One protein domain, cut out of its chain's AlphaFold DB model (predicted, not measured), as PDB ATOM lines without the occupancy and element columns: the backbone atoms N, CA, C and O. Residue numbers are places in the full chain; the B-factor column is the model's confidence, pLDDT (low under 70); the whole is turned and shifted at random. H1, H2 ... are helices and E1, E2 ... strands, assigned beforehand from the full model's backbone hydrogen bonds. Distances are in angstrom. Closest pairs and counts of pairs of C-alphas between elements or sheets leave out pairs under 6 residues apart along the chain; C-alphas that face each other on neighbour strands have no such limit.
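AT A GLANCE: This is residues 3 to 65 of the 77 residues of the protein "Allophanate hydrolase" of Pseudomonas sp. K5002 (UniProt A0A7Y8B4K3). Two short antiparallel strand pairs follow one another along a stretched, loose body: E1 with E4 at one end and E2 with E3 near the middle, while the loop of residues 15 to 33 extends to the other end around His 23. The one helix, H1, lies to the side, with its residues 34 to 41 near the sheet of E2 and E3, where 8 pairs of C-alphas within 10 A are with E3 and 2 with E2. The printed part has 63 residues, with E1, E2, H1, E3 and E4 in that order; the class is mixed, helices and strands, with under half of the residues in named elements. The whole is loose, with a radius of gyration of the C-alphas of 13.3 A, and only just elongated, spanning 40 by 27 by 21 A.

IN THESE COORDINATES: E1, residues 3 to 6, begins at C-alpha 3 (-32.416, -1.107, -25.984). E2 is residues 10 to 14, 12.0 A long. H1, residues 34 to 43, is 14.2 A long and begins at C-alpha 34 (-10.210, -11.256, -25.222). E3 is residues 52 to 56, 13.1 A long. E4, residues 61 to 64, ends at C-alpha 64 (-29.390, 3.224, -29.633).

HOW THE PARTS SIT: E2 and E3 are antiparallel at 155 degrees, with N 14 and O 52 within hydrogen-bond range at 2.9 A. The closest C-alphas of H1 and E3 are those of Leu 37 and Gly 52, 6.6 A apart. Every O i to N i+4 pair in H1 is within hydrogen-bond range. E1 and E4 are antiparallel at 164 degrees, with N 5 and O 61 within range at 2.8 A. E1 and E3 are apart, as are E2 and E4.

THE WHOLE: The C-alphas farthest apart are those of His 23 and Gln 65, at 42.0 A. The printed part has no cut. The link from E2 to H1, 19 residues, is long. No printed residue is under 70 in pLDDT.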
ATOM      1  N   LYS A   3     -31.253  -0.228 -26.106       98.19
ATOM      2  CA  LYS A   3     -32.416  -1.107 -25.984       98.19
ATOM      3  C   LYS A   3     -32.183  -2.369 -26.806       98.19
ATOM      4  O   LYS A   3     -31.867  -2.297 -27.989       98.19
ATOM      5  N   VAL A   4     -32.368  -3.529 -26.184       98.06
ATOM      6  CA  VAL A   4     -32.298  -4.824 -26.869       98.06
ATOM      7  C   VAL A   4     -33.661  -5.116 -27.489       98.06
ATOM      8  O   VAL A   4     -34.632  -5.333 -26.765       98.06
ATOM      9  N   LEU A   5     -33.745  -5.095 -28.820       98.44
ATOM     10  CA  LEU A   5     -34.957  -5.474 -29.552       98.44
ATOM     11  C   LEU A   5     -35.037  -6.996 -29.710       98.44
ATOM     12  O   LEU A   5     -36.097  -7.584 -29.506       98.44
ATOM     13  N   LYS A   6     -33.902  -7.639 -30.023       98.19
ATOM     14  CA  LYS A   6     -33.744  -9.101 -30.053       98.19
ATOM     15  C   LYS A   6     -32.397  -9.490 -29.438       98.19
ATOM     16  O   LYS A   6     -31.397  -8.870 -29.784       98.19
ATOM     17  N   PRO A   7     -32.332 -10.514 -28.573       97.06
ATOM     18  CA  PRO A   7     -31.096 -10.864 -27.869       97.06
ATOM     19  C   PRO A   7     -30.089 -11.677 -28.702       97.06
ATOM     20  O   PRO A   7     -28.968 -11.882 -28.242       97.06
ATOM     21  N   GLY A   8     -30.450 -12.153 -29.897       96.31
ATOM     22  CA  GLY A   8     -29.634 -13.120 -30.641       96.31
ATOM     23  C   GLY A   8     -29.715 -14.530 -30.041       96.31
ATOM     24  O   GLY A   8     -30.653 -14.835 -29.303       96.31
ATOM     25  N   LEU A   9     -28.753 -15.399 -30.370       96.94
ATOM     26  CA  LEU A   9     -28.723 -16.783 -29.867       96.94
ATOM     27  C   LEU A   9     -28.230 -16.857 -28.414       96.94
ATOM     28  O   LEU A   9     -28.892 -17.435 -27.557       96.94
ATOM     29  N   ALA A  10     -27.058 -16.280 -28.152       96.94
ATOM     30  CA  ALA A  10     -26.475 -16.171 -26.821       96.94
ATOM     31  C   ALA A  10     -25.579 -14.930 -26.778       96.94
ATOM     32  O   ALA A  10     -24.414 -14.976 -27.184       96.94
ATOM     33  N   THR A  11     -26.162 -13.820 -26.325       98.06
ATOM     34  CA  THR A  11     -25.449 -12.559 -26.105       98.06
ATOM     35  C   THR A  11     -25.253 -12.344 -24.614       98.06
ATOM     36  O   THR A  11     -26.206 -12.443 -23.840       98.06
ATOM     37  N   SER A  12     -24.028 -12.031 -24.206       98.25
ATOM     38  CA  SER A  12     -23.691 -11.746 -22.812       98.25
ATOM     39  C   SER A  12     -22.809 -10.508 -22.702       98.25
ATOM     40  O   SER A  12     -22.130 -10.129 -23.654       98.25
ATOM     41  N   VAL A  13     -22.848  -9.852 -21.543       98.44
ATOM     42  CA  VAL A  13     -21.909  -8.774 -21.221       98.44
ATOM     43  C   VAL A  13     -20.637  -9.418 -20.687       98.44
ATOM     44  O   VAL A  13     -20.702 -10.158 -19.707       98.44
ATOM     45  N   GLN A  14     -19.506  -9.140 -21.326       98.69
ATOM     46  CA  GLN A  14     -18.212  -9.722 -20.989       98.69
ATOM     47  C   GLN A  14     -17.142  -8.641 -20.840       98.69
ATOM     48  O   GLN A  14     -17.105  -7.680 -21.606       98.69
ATOM     49  N   ASP A  15     -16.265  -8.817 -19.861       98.50
ATOM     50  CA  ASP A  15     -15.041  -8.044 -19.646       98.50
ATOM     51  C   ASP A  15     -13.820  -8.990 -19.713       98.50
ATOM     52  O   ASP A  15     -13.883 -10.046 -20.347       98.50
ATOM     53  N   LEU A  16     -12.695  -8.633 -19.082       97.81
ATOM     54  CA  LEU A  16     -11.512  -9.509 -18.991       97.81
ATOM     55  C   LEU A  16     -11.623 -10.590 -17.903       97.81
ATOM     56  O   LEU A  16     -10.687 -11.361 -17.707       97.81
ATOM     57  N   GLY A  17     -12.752 -10.662 -17.199       97.19
ATOM     58  CA  GLY A  17     -13.006 -11.668 -16.185       97.19
ATOM     59  C   GLY A  17     -12.541 -11.288 -14.777       97.19
ATOM     60  O   GLY A  17     -12.329 -10.130 -14.421       97.19
ATOM     61  N   ARG A  18     -12.447 -12.315 -13.932       96.69
ATOM     62  CA  ARG A  18     -12.255 -12.258 -12.478       96.69
ATOM     63  C   ARG A  18     -11.242 -13.305 -12.012       96.69
ATOM     64  O   ARG A  18     -11.574 -14.279 -11.340       96.69
ATOM     65  N   GLU A  19      -9.985 -13.136 -12.400       95.88
ATOM     66  CA  GLU A  19      -8.916 -14.047 -11.982       95.88
ATOM     67  C   GLU A  19      -8.664 -14.034 -10.460       95.88
ATOM     68  O   GLU A  19      -9.040 -13.108  -9.744       95.88
ATOM     69  N   GLY A  20      -8.024 -15.092  -9.951       97.25
ATOM     70  CA  GLY A  20      -7.598 -15.206  -8.548       97.25
ATOM     71  C   GLY A  20      -8.598 -15.878  -7.598       97.25
ATOM     72  O   GLY A  20      -8.204 -16.351  -6.533       97.25
ATOM     73  N   TYR A  21      -9.867 -16.025  -7.986       97.31
ATOM     74  CA  TYR A  21     -10.924 -16.563  -7.113       97.31
ATOM     75  C   TYR A  21     -11.226 -18.058  -7.302       97.31
ATOM     76  O   TYR A  21     -12.158 -18.587  -6.697       97.31
ATOM     77  N   TYR A  22     -10.418 -18.776  -8.088       96.44
ATOM     78  CA  TYR A  22     -10.673 -20.191  -8.388       96.44
ATOM     79  C   TYR A  22     -10.620 -21.091  -7.148       96.44
ATOM     80  O   TYR A  22     -11.349 -22.073  -7.055       96.44
ATOM     81  N   HIS A  23      -9.810 -20.715  -6.155       97.19
ATOM     82  CA  HIS A  23      -9.740 -21.391  -4.857       97.19
ATOM     83  C   HIS A  23     -11.064 -21.338  -4.067       97.19
ATOM     84  O   HIS A  23     -11.268 -22.143  -3.165       97.19
ATOM     85  N   LEU A  24     -11.968 -20.420  -4.423       98.00
ATOM     86  CA  LEU A  24     -13.328 -20.311  -3.888       98.00
ATOM     87  C   LEU A  24     -14.378 -20.953  -4.815       98.00
ATOM     88  O   LEU A  24     -15.573 -20.808  -4.574       98.00
ATOM     89  N   GLY A  25     -13.958 -21.621  -5.895       97.81
ATOM     90  CA  GLY A  25     -14.851 -22.196  -6.904       97.81
ATOM     91  C   GLY A  25     -15.420 -21.182  -7.903       97.81
ATOM     92  O   GLY A  25     -16.383 -21.497  -8.599       97.81
ATOM     93  N   ILE A  26     -14.851 -19.974  -7.991       97.94
ATOM     94  CA  ILE A  26     -15.299 -18.934  -8.927       97.94
ATOM     95  C   ILE A  26     -14.411 -18.972 -10.182       97.94
ATOM     96  O   ILE A  26     -13.208 -18.713 -10.077       97.94
ATOM     97  N   PRO A  27     -14.963 -19.282 -11.370       96.69
ATOM     98  CA  PRO A  27     -14.179 -19.336 -12.598       96.69
ATOM     99  C   PRO A  27     -13.760 -17.935 -13.082       96.69
ATOM    100  O   PRO A  27     -14.464 -16.964 -12.791       96.69
ATOM    101  N   PRO A  28     -12.669 -17.811 -13.873       96.06
ATOM    102  CA  PRO A  28     -12.200 -16.520 -14.378       96.06
ATOM    103  C   PRO A  28     -13.229 -15.805 -15.259       96.06
ATOM    104  O   PRO A  28     -13.338 -14.591 -15.175       96.06
ATOM    105  N   SER A  29     -14.043 -16.533 -16.035       96.75
ATOM    106  CA  SER A  29     -15.031 -15.940 -16.956       96.75
ATOM    107  C   SER A  29     -14.380 -14.917 -17.914       96.75
ATOM    108  O   SER A  29     -13.230 -15.112 -18.302       96.75
ATOM    109  N   GLY A  30     -15.109 -13.868 -18.306       97.94
ATOM    110  CA  GLY A  30     -14.688 -12.899 -19.314       97.94
ATOM    111  C   GLY A  30     -14.991 -13.351 -20.742       97.94
ATOM    112  O   GLY A  30     -15.508 -14.449 -20.968       97.94
ATOM    113  N   ALA A  31     -14.668 -12.480 -21.696       98.19
ATOM    114  CA  ALA A  31     -14.846 -12.762 -23.113       98.19
ATOM    115  C   ALA A  31     -14.001 -13.972 -23.531       98.19
ATOM    116  O   ALA A  31     -12.839 -14.102 -23.136       98.19
ATOM    117  N   LEU A  32     -14.577 -14.835 -24.364       97.56
ATOM    118  CA  LEU A  32     -13.908 -15.994 -24.939       97.56
ATOM    119  C   LEU A  32     -12.756 -15.563 -25.858       97.56
ATOM    120  O   LEU A  32     -11.679 -16.153 -25.814       97.56
ATOM    121  N   ASP A  33     -12.968 -14.510 -26.655       98.00
ATOM    122  CA  ASP A  33     -11.932 -13.849 -27.455       98.00
ATOM    123  C   ASP A  33     -11.591 -12.475 -26.853       98.00
ATOM    124  O   ASP A  33     -12.145 -11.431 -27.213       98.00
ATOM    125  N   GLN A  34     -10.655 -12.476 -25.903       97.94
ATOM    126  CA  GLN A  34     -10.210 -11.256 -25.222       97.94
ATOM    127  C   GLN A  34      -9.469 -10.283 -26.149       97.94
ATOM    128  O   GLN A  34      -9.448  -9.076 -25.882       97.94
ATOM    129  N   TYR A  35      -8.869 -10.776 -27.238       98.25
ATOM    130  CA  TYR A  35      -8.207  -9.919 -28.219       98.25
ATOM    131  C   TYR A  35      -9.245  -9.114 -29.000       98.25
ATOM    132  O   TYR A  35      -9.113  -7.894 -29.101       98.25
ATOM    133  N   ALA A  36     -10.307  -9.764 -29.483       98.38
ATOM    134  CA  ALA A  36     -11.405  -9.086 -30.164       98.38
ATOM    135  C   ALA A  36     -12.090  -8.049 -29.259       98.38
ATOM    136  O   ALA A  36     -12.339  -6.928 -29.709       98.38
ATOM    137  N   LEU A  37     -12.330  -8.379 -27.982       98.69
ATOM    138  CA  LEU A  37     -12.862  -7.426 -27.001       98.69
ATOM    139  C   LEU A  37     -11.939  -6.207 -26.844       98.69
ATOM    140  O   LEU A  37     -12.384  -5.063 -26.949       98.69
ATOM    141  N   SER A  38     -10.644  -6.450 -26.625       98.56
ATOM    142  CA  SER A  38      -9.655  -5.386 -26.425       98.56
ATOM    143  C   SER A  38      -9.523  -4.490 -27.657       98.56
ATOM    144  O   SER A  38      -9.445  -3.269 -27.521       98.56
ATOM    145  N   ALA A  39      -9.543  -5.076 -28.856       98.44
ATOM    146  CA  ALA A  39      -9.505  -4.346 -30.118       98.44
ATOM    147  C   ALA A  39     -10.748  -3.463 -30.296       98.44
ATOM    148  O   ALA A  39     -10.609  -2.278 -30.601       98.44
ATOM    149  N   ALA A  40     -11.948  -3.998 -30.040       98.56
ATOM    150  CA  ALA A  40     -13.191  -3.234 -30.123       98.56
ATOM    151  C   ALA A  40     -13.195  -2.047 -29.150       98.56
ATOM    152  O   ALA A  40     -13.516  -0.927 -29.546       98.56
ATOM    153  N   ASN A  41     -12.768  -2.269 -27.902       98.75
ATOM    154  CA  ASN A  41     -12.620  -1.201 -26.915       98.75
ATOM    155  C   ASN A  41     -11.626  -0.133 -27.375       98.75
ATOM    156  O   ASN A  41     -11.923   1.058 -27.298       98.75
ATOM    157  N   HIS A  42     -10.468  -0.549 -27.888       98.38
ATOM    158  CA  HIS A  42      -9.441   0.381 -28.339       98.38
ATOM    159  C   HIS A  42      -9.919   1.249 -29.513       98.38
ATOM    160  O   HIS A  42      -9.677   2.455 -29.516       98.38
ATOM    161  N   LEU A  43     -10.660   0.669 -30.466       98.62
ATOM    162  CA  LEU A  43     -11.214   1.377 -31.628       98.62
ATOM    163  C   LEU A  43     -12.201   2.491 -31.253       98.62
ATOM    164  O   LEU A  43     -12.290   3.484 -31.971       98.62
ATOM    165  N   VAL A  44     -12.923   2.348 -30.138       98.50
ATOM    166  CA  VAL A  44     -13.851   3.378 -29.634       98.50
ATOM    167  C   VAL A  44     -13.246   4.257 -28.531       98.50
ATOM    168  O   VAL A  44     -13.937   5.116 -27.990       98.50
ATOM    169  N   GLY A  45     -11.961   4.073 -28.203       98.50
ATOM    170  CA  GLY A  45     -11.237   4.874 -27.208       98.50
ATOM    171  C   GLY A  45     -11.460   4.465 -25.747       98.50
ATOM    172  O   GLY A  45     -11.076   5.206 -24.841       98.50
ATOM    173  N   ASN A  46     -12.054   3.299 -25.495       98.69
ATOM    174  CA  ASN A  46     -12.249   2.772 -24.145       98.69
ATOM    175  C   ASN A  46     -10.957   2.141 -23.585       98.69
ATOM    176  O   ASN A  46     -10.085   1.712 -24.349       98.69
ATOM    177  N   PRO A  47     -10.843   1.987 -22.249       98.56
ATOM    178  CA  PRO A  47      -9.872   1.070 -21.659       98.56
ATOM    179  C   PRO A  47     -10.044  -0.342 -22.233       98.56
ATOM    180  O   PRO A  47     -11.171  -0.815 -22.375       98.56
ATOM    181  N   ILE A  48      -8.940  -1.041 -22.512       97.06
ATOM    182  CA  ILE A  48      -8.961  -2.351 -23.194       97.06
ATOM    183  C   ILE A  48      -9.835  -3.405 -22.494       97.06
ATOM    184  O   ILE A  48     -10.421  -4.249 -23.164       97.06
ATOM    185  N   GLY A  49      -9.968  -3.326 -21.165       96.75
ATOM    186  CA  GLY A  49     -10.776  -4.249 -20.367       96.75
ATOM    187  C   GLY A  49     -12.185  -3.771 -20.028       96.75
ATOM    188  O   GLY A  49     -12.812  -4.347 -19.143       96.75
ATOM    189  N   ALA A  50     -12.676  -2.707 -20.667       98.69
ATOM    190  CA  ALA A  50     -14.062  -2.287 -20.502       98.69
ATOM    191  C   ALA A  50     -15.028  -3.388 -20.982       98.69
ATOM    192  O   ALA A  50     -14.732  -4.134 -21.918       98.69
ATOM    193  N   ALA A  51     -16.187  -3.496 -20.334       98.56
ATOM    194  CA  ALA A  51     -17.179  -4.498 -20.701       98.56
ATOM    195  C   ALA A  51     -17.755  -4.236 -22.104       98.56
ATOM    196  O   ALA A  51     -18.105  -3.105 -22.442       98.56
ATOM    197  N   GLY A  52     -17.894  -5.301 -22.888       98.19
ATOM    198  CA  GLY A  52     -18.510  -5.320 -24.211       98.19
ATOM    199  C   GLY A  52     -19.574  -6.412 -24.328       98.19
ATOM    200  O   GLY A  52     -19.835  -7.153 -23.379       98.19
ATOM    201  N   LEU A  53     -20.215  -6.503 -25.494       98.25
ATOM    202  CA  LEU A  53     -21.174  -7.567 -25.794       98.25
ATOM    203  C   LEU A  53     -20.481  -8.695 -26.557       98.25
ATOM    204  O   LEU A  53     -20.028  -8.498 -27.682       98.25
ATOM    205  N   GLU A  54     -20.454  -9.885 -25.970       98.44
ATOM    206  CA  GLU A  54     -20.075 -11.109 -26.668       98.44
ATOM    207  C   GLU A  54     -21.316 -11.728 -27.305       98.44
ATOM    208  O   GLU A  54     -22.305 -11.984 -26.617       98.44
ATOM    209  N   CYS A  55     -21.262 -11.953 -28.618       97.50
ATOM    210  CA  CYS A  55     -22.396 -12.376 -29.432       97.50
ATOM    211  C   CYS A  55     -22.081 -13.706 -30.129       97.50
ATOM    212  O   CYS A  55     -21.192 -13.770 -30.976       97.50
ATOM    213  N   THR A  56     -22.824 -14.766 -29.808       95.88
ATOM    214  CA  THR A  56     -22.568 -16.110 -30.352       95.88
ATOM    215  C   THR A  56     -23.407 -16.382 -31.598       95.88
ATOM    216  O   THR A  56     -24.627 -16.442 -31.481       95.88
ATOM    217  N   LEU A  57     -22.768 -16.644 -32.748       93.31
ATOM    218  CA  LEU A  57     -23.358 -17.018 -34.053       93.31
ATOM    219  C   LEU A  57     -24.364 -16.013 -34.643       93.31
ATOM    220  O   LEU A  57     -24.146 -15.497 -35.730       93.31
ATOM    221  N   ILE A  58     -25.464 -15.748 -33.941       93.94
ATOM    222  CA  ILE A  58     -26.501 -14.784 -34.300       93.94
ATOM    223  C   ILE A  58     -26.471 -13.668 -33.254       93.94
ATOM    224  O   ILE A  58     -26.836 -13.892 -32.097       93.94
ATOM    225  N   GLY A  59     -26.024 -12.480 -33.669       94.88
ATOM    226  CA  GLY A  59     -25.941 -11.298 -32.812       94.88
ATOM    227  C   GLY A  59     -27.298 -10.664 -32.470       94.88
ATOM    228  O   GLY A  59     -28.329 -11.036 -33.040       94.88
ATOM    229  N   PRO A  60     -27.316  -9.714 -31.519       97.25
ATOM    230  CA  PRO A  60     -28.522  -9.014 -31.108       97.25
ATOM    231  C   PRO A  60     -28.948  -7.943 -32.123       97.25
ATOM    232  O   PRO A  60     -28.136  -7.396 -32.865       97.25
ATOM    233  N   GLU A  61     -30.228  -7.579 -32.086       97.75
ATOM    234  CA  GLU A  61     -30.752  -6.367 -32.719       97.75
ATOM    235  C   GLU A  61     -30.881  -5.287 -31.638       97.75
ATOM    236  O   GLU A  61     -31.596  -5.478 -30.647       97.75
ATOM    237  N   LEU A  62     -30.160  -4.177 -31.804       97.81
ATOM    238  CA  LEU A  62     -30.007  -3.130 -30.793       97.81
ATOM    239  C   LEU A  62     -30.506  -1.782 -31.321       97.81
ATOM    240  O   LEU A  62     -30.173  -1.382 -32.433       97.81
ATOM    241  N   GLU A  63     -31.255  -1.059 -30.492       98.38
ATOM    242  CA  GLU A  63     -31.651   0.331 -30.728       98.38
ATOM    243  C   GLU A  63     -30.853   1.251 -29.794       98.38
ATOM    244  O   GLU A  63     -30.919   1.137 -28.566       98.38
ATOM    245  N   PHE A  64     -30.101   2.186 -30.374       98.19
ATOM    246  CA  PHE A  64     -29.390   3.224 -29.633       98.19
ATOM    247  C   PHE A  64     -30.283   4.460 -29.524       98.19
ATOM    248  O   PHE A  64     -30.659   5.057 -30.525       98.19
ATOM    249  N   GLN A  65     -30.626   4.860 -28.298       97.69
ATOM    250  CA  GLN A  65     -31.546   5.985 -28.050       97.69
ATOM    251  C   GLN A  65     -30.851   7.361 -28.053       97.69
ATOM    252  O   GLN A  65     -31.430   8.358 -27.632       97.69
TER     253      GLN A  65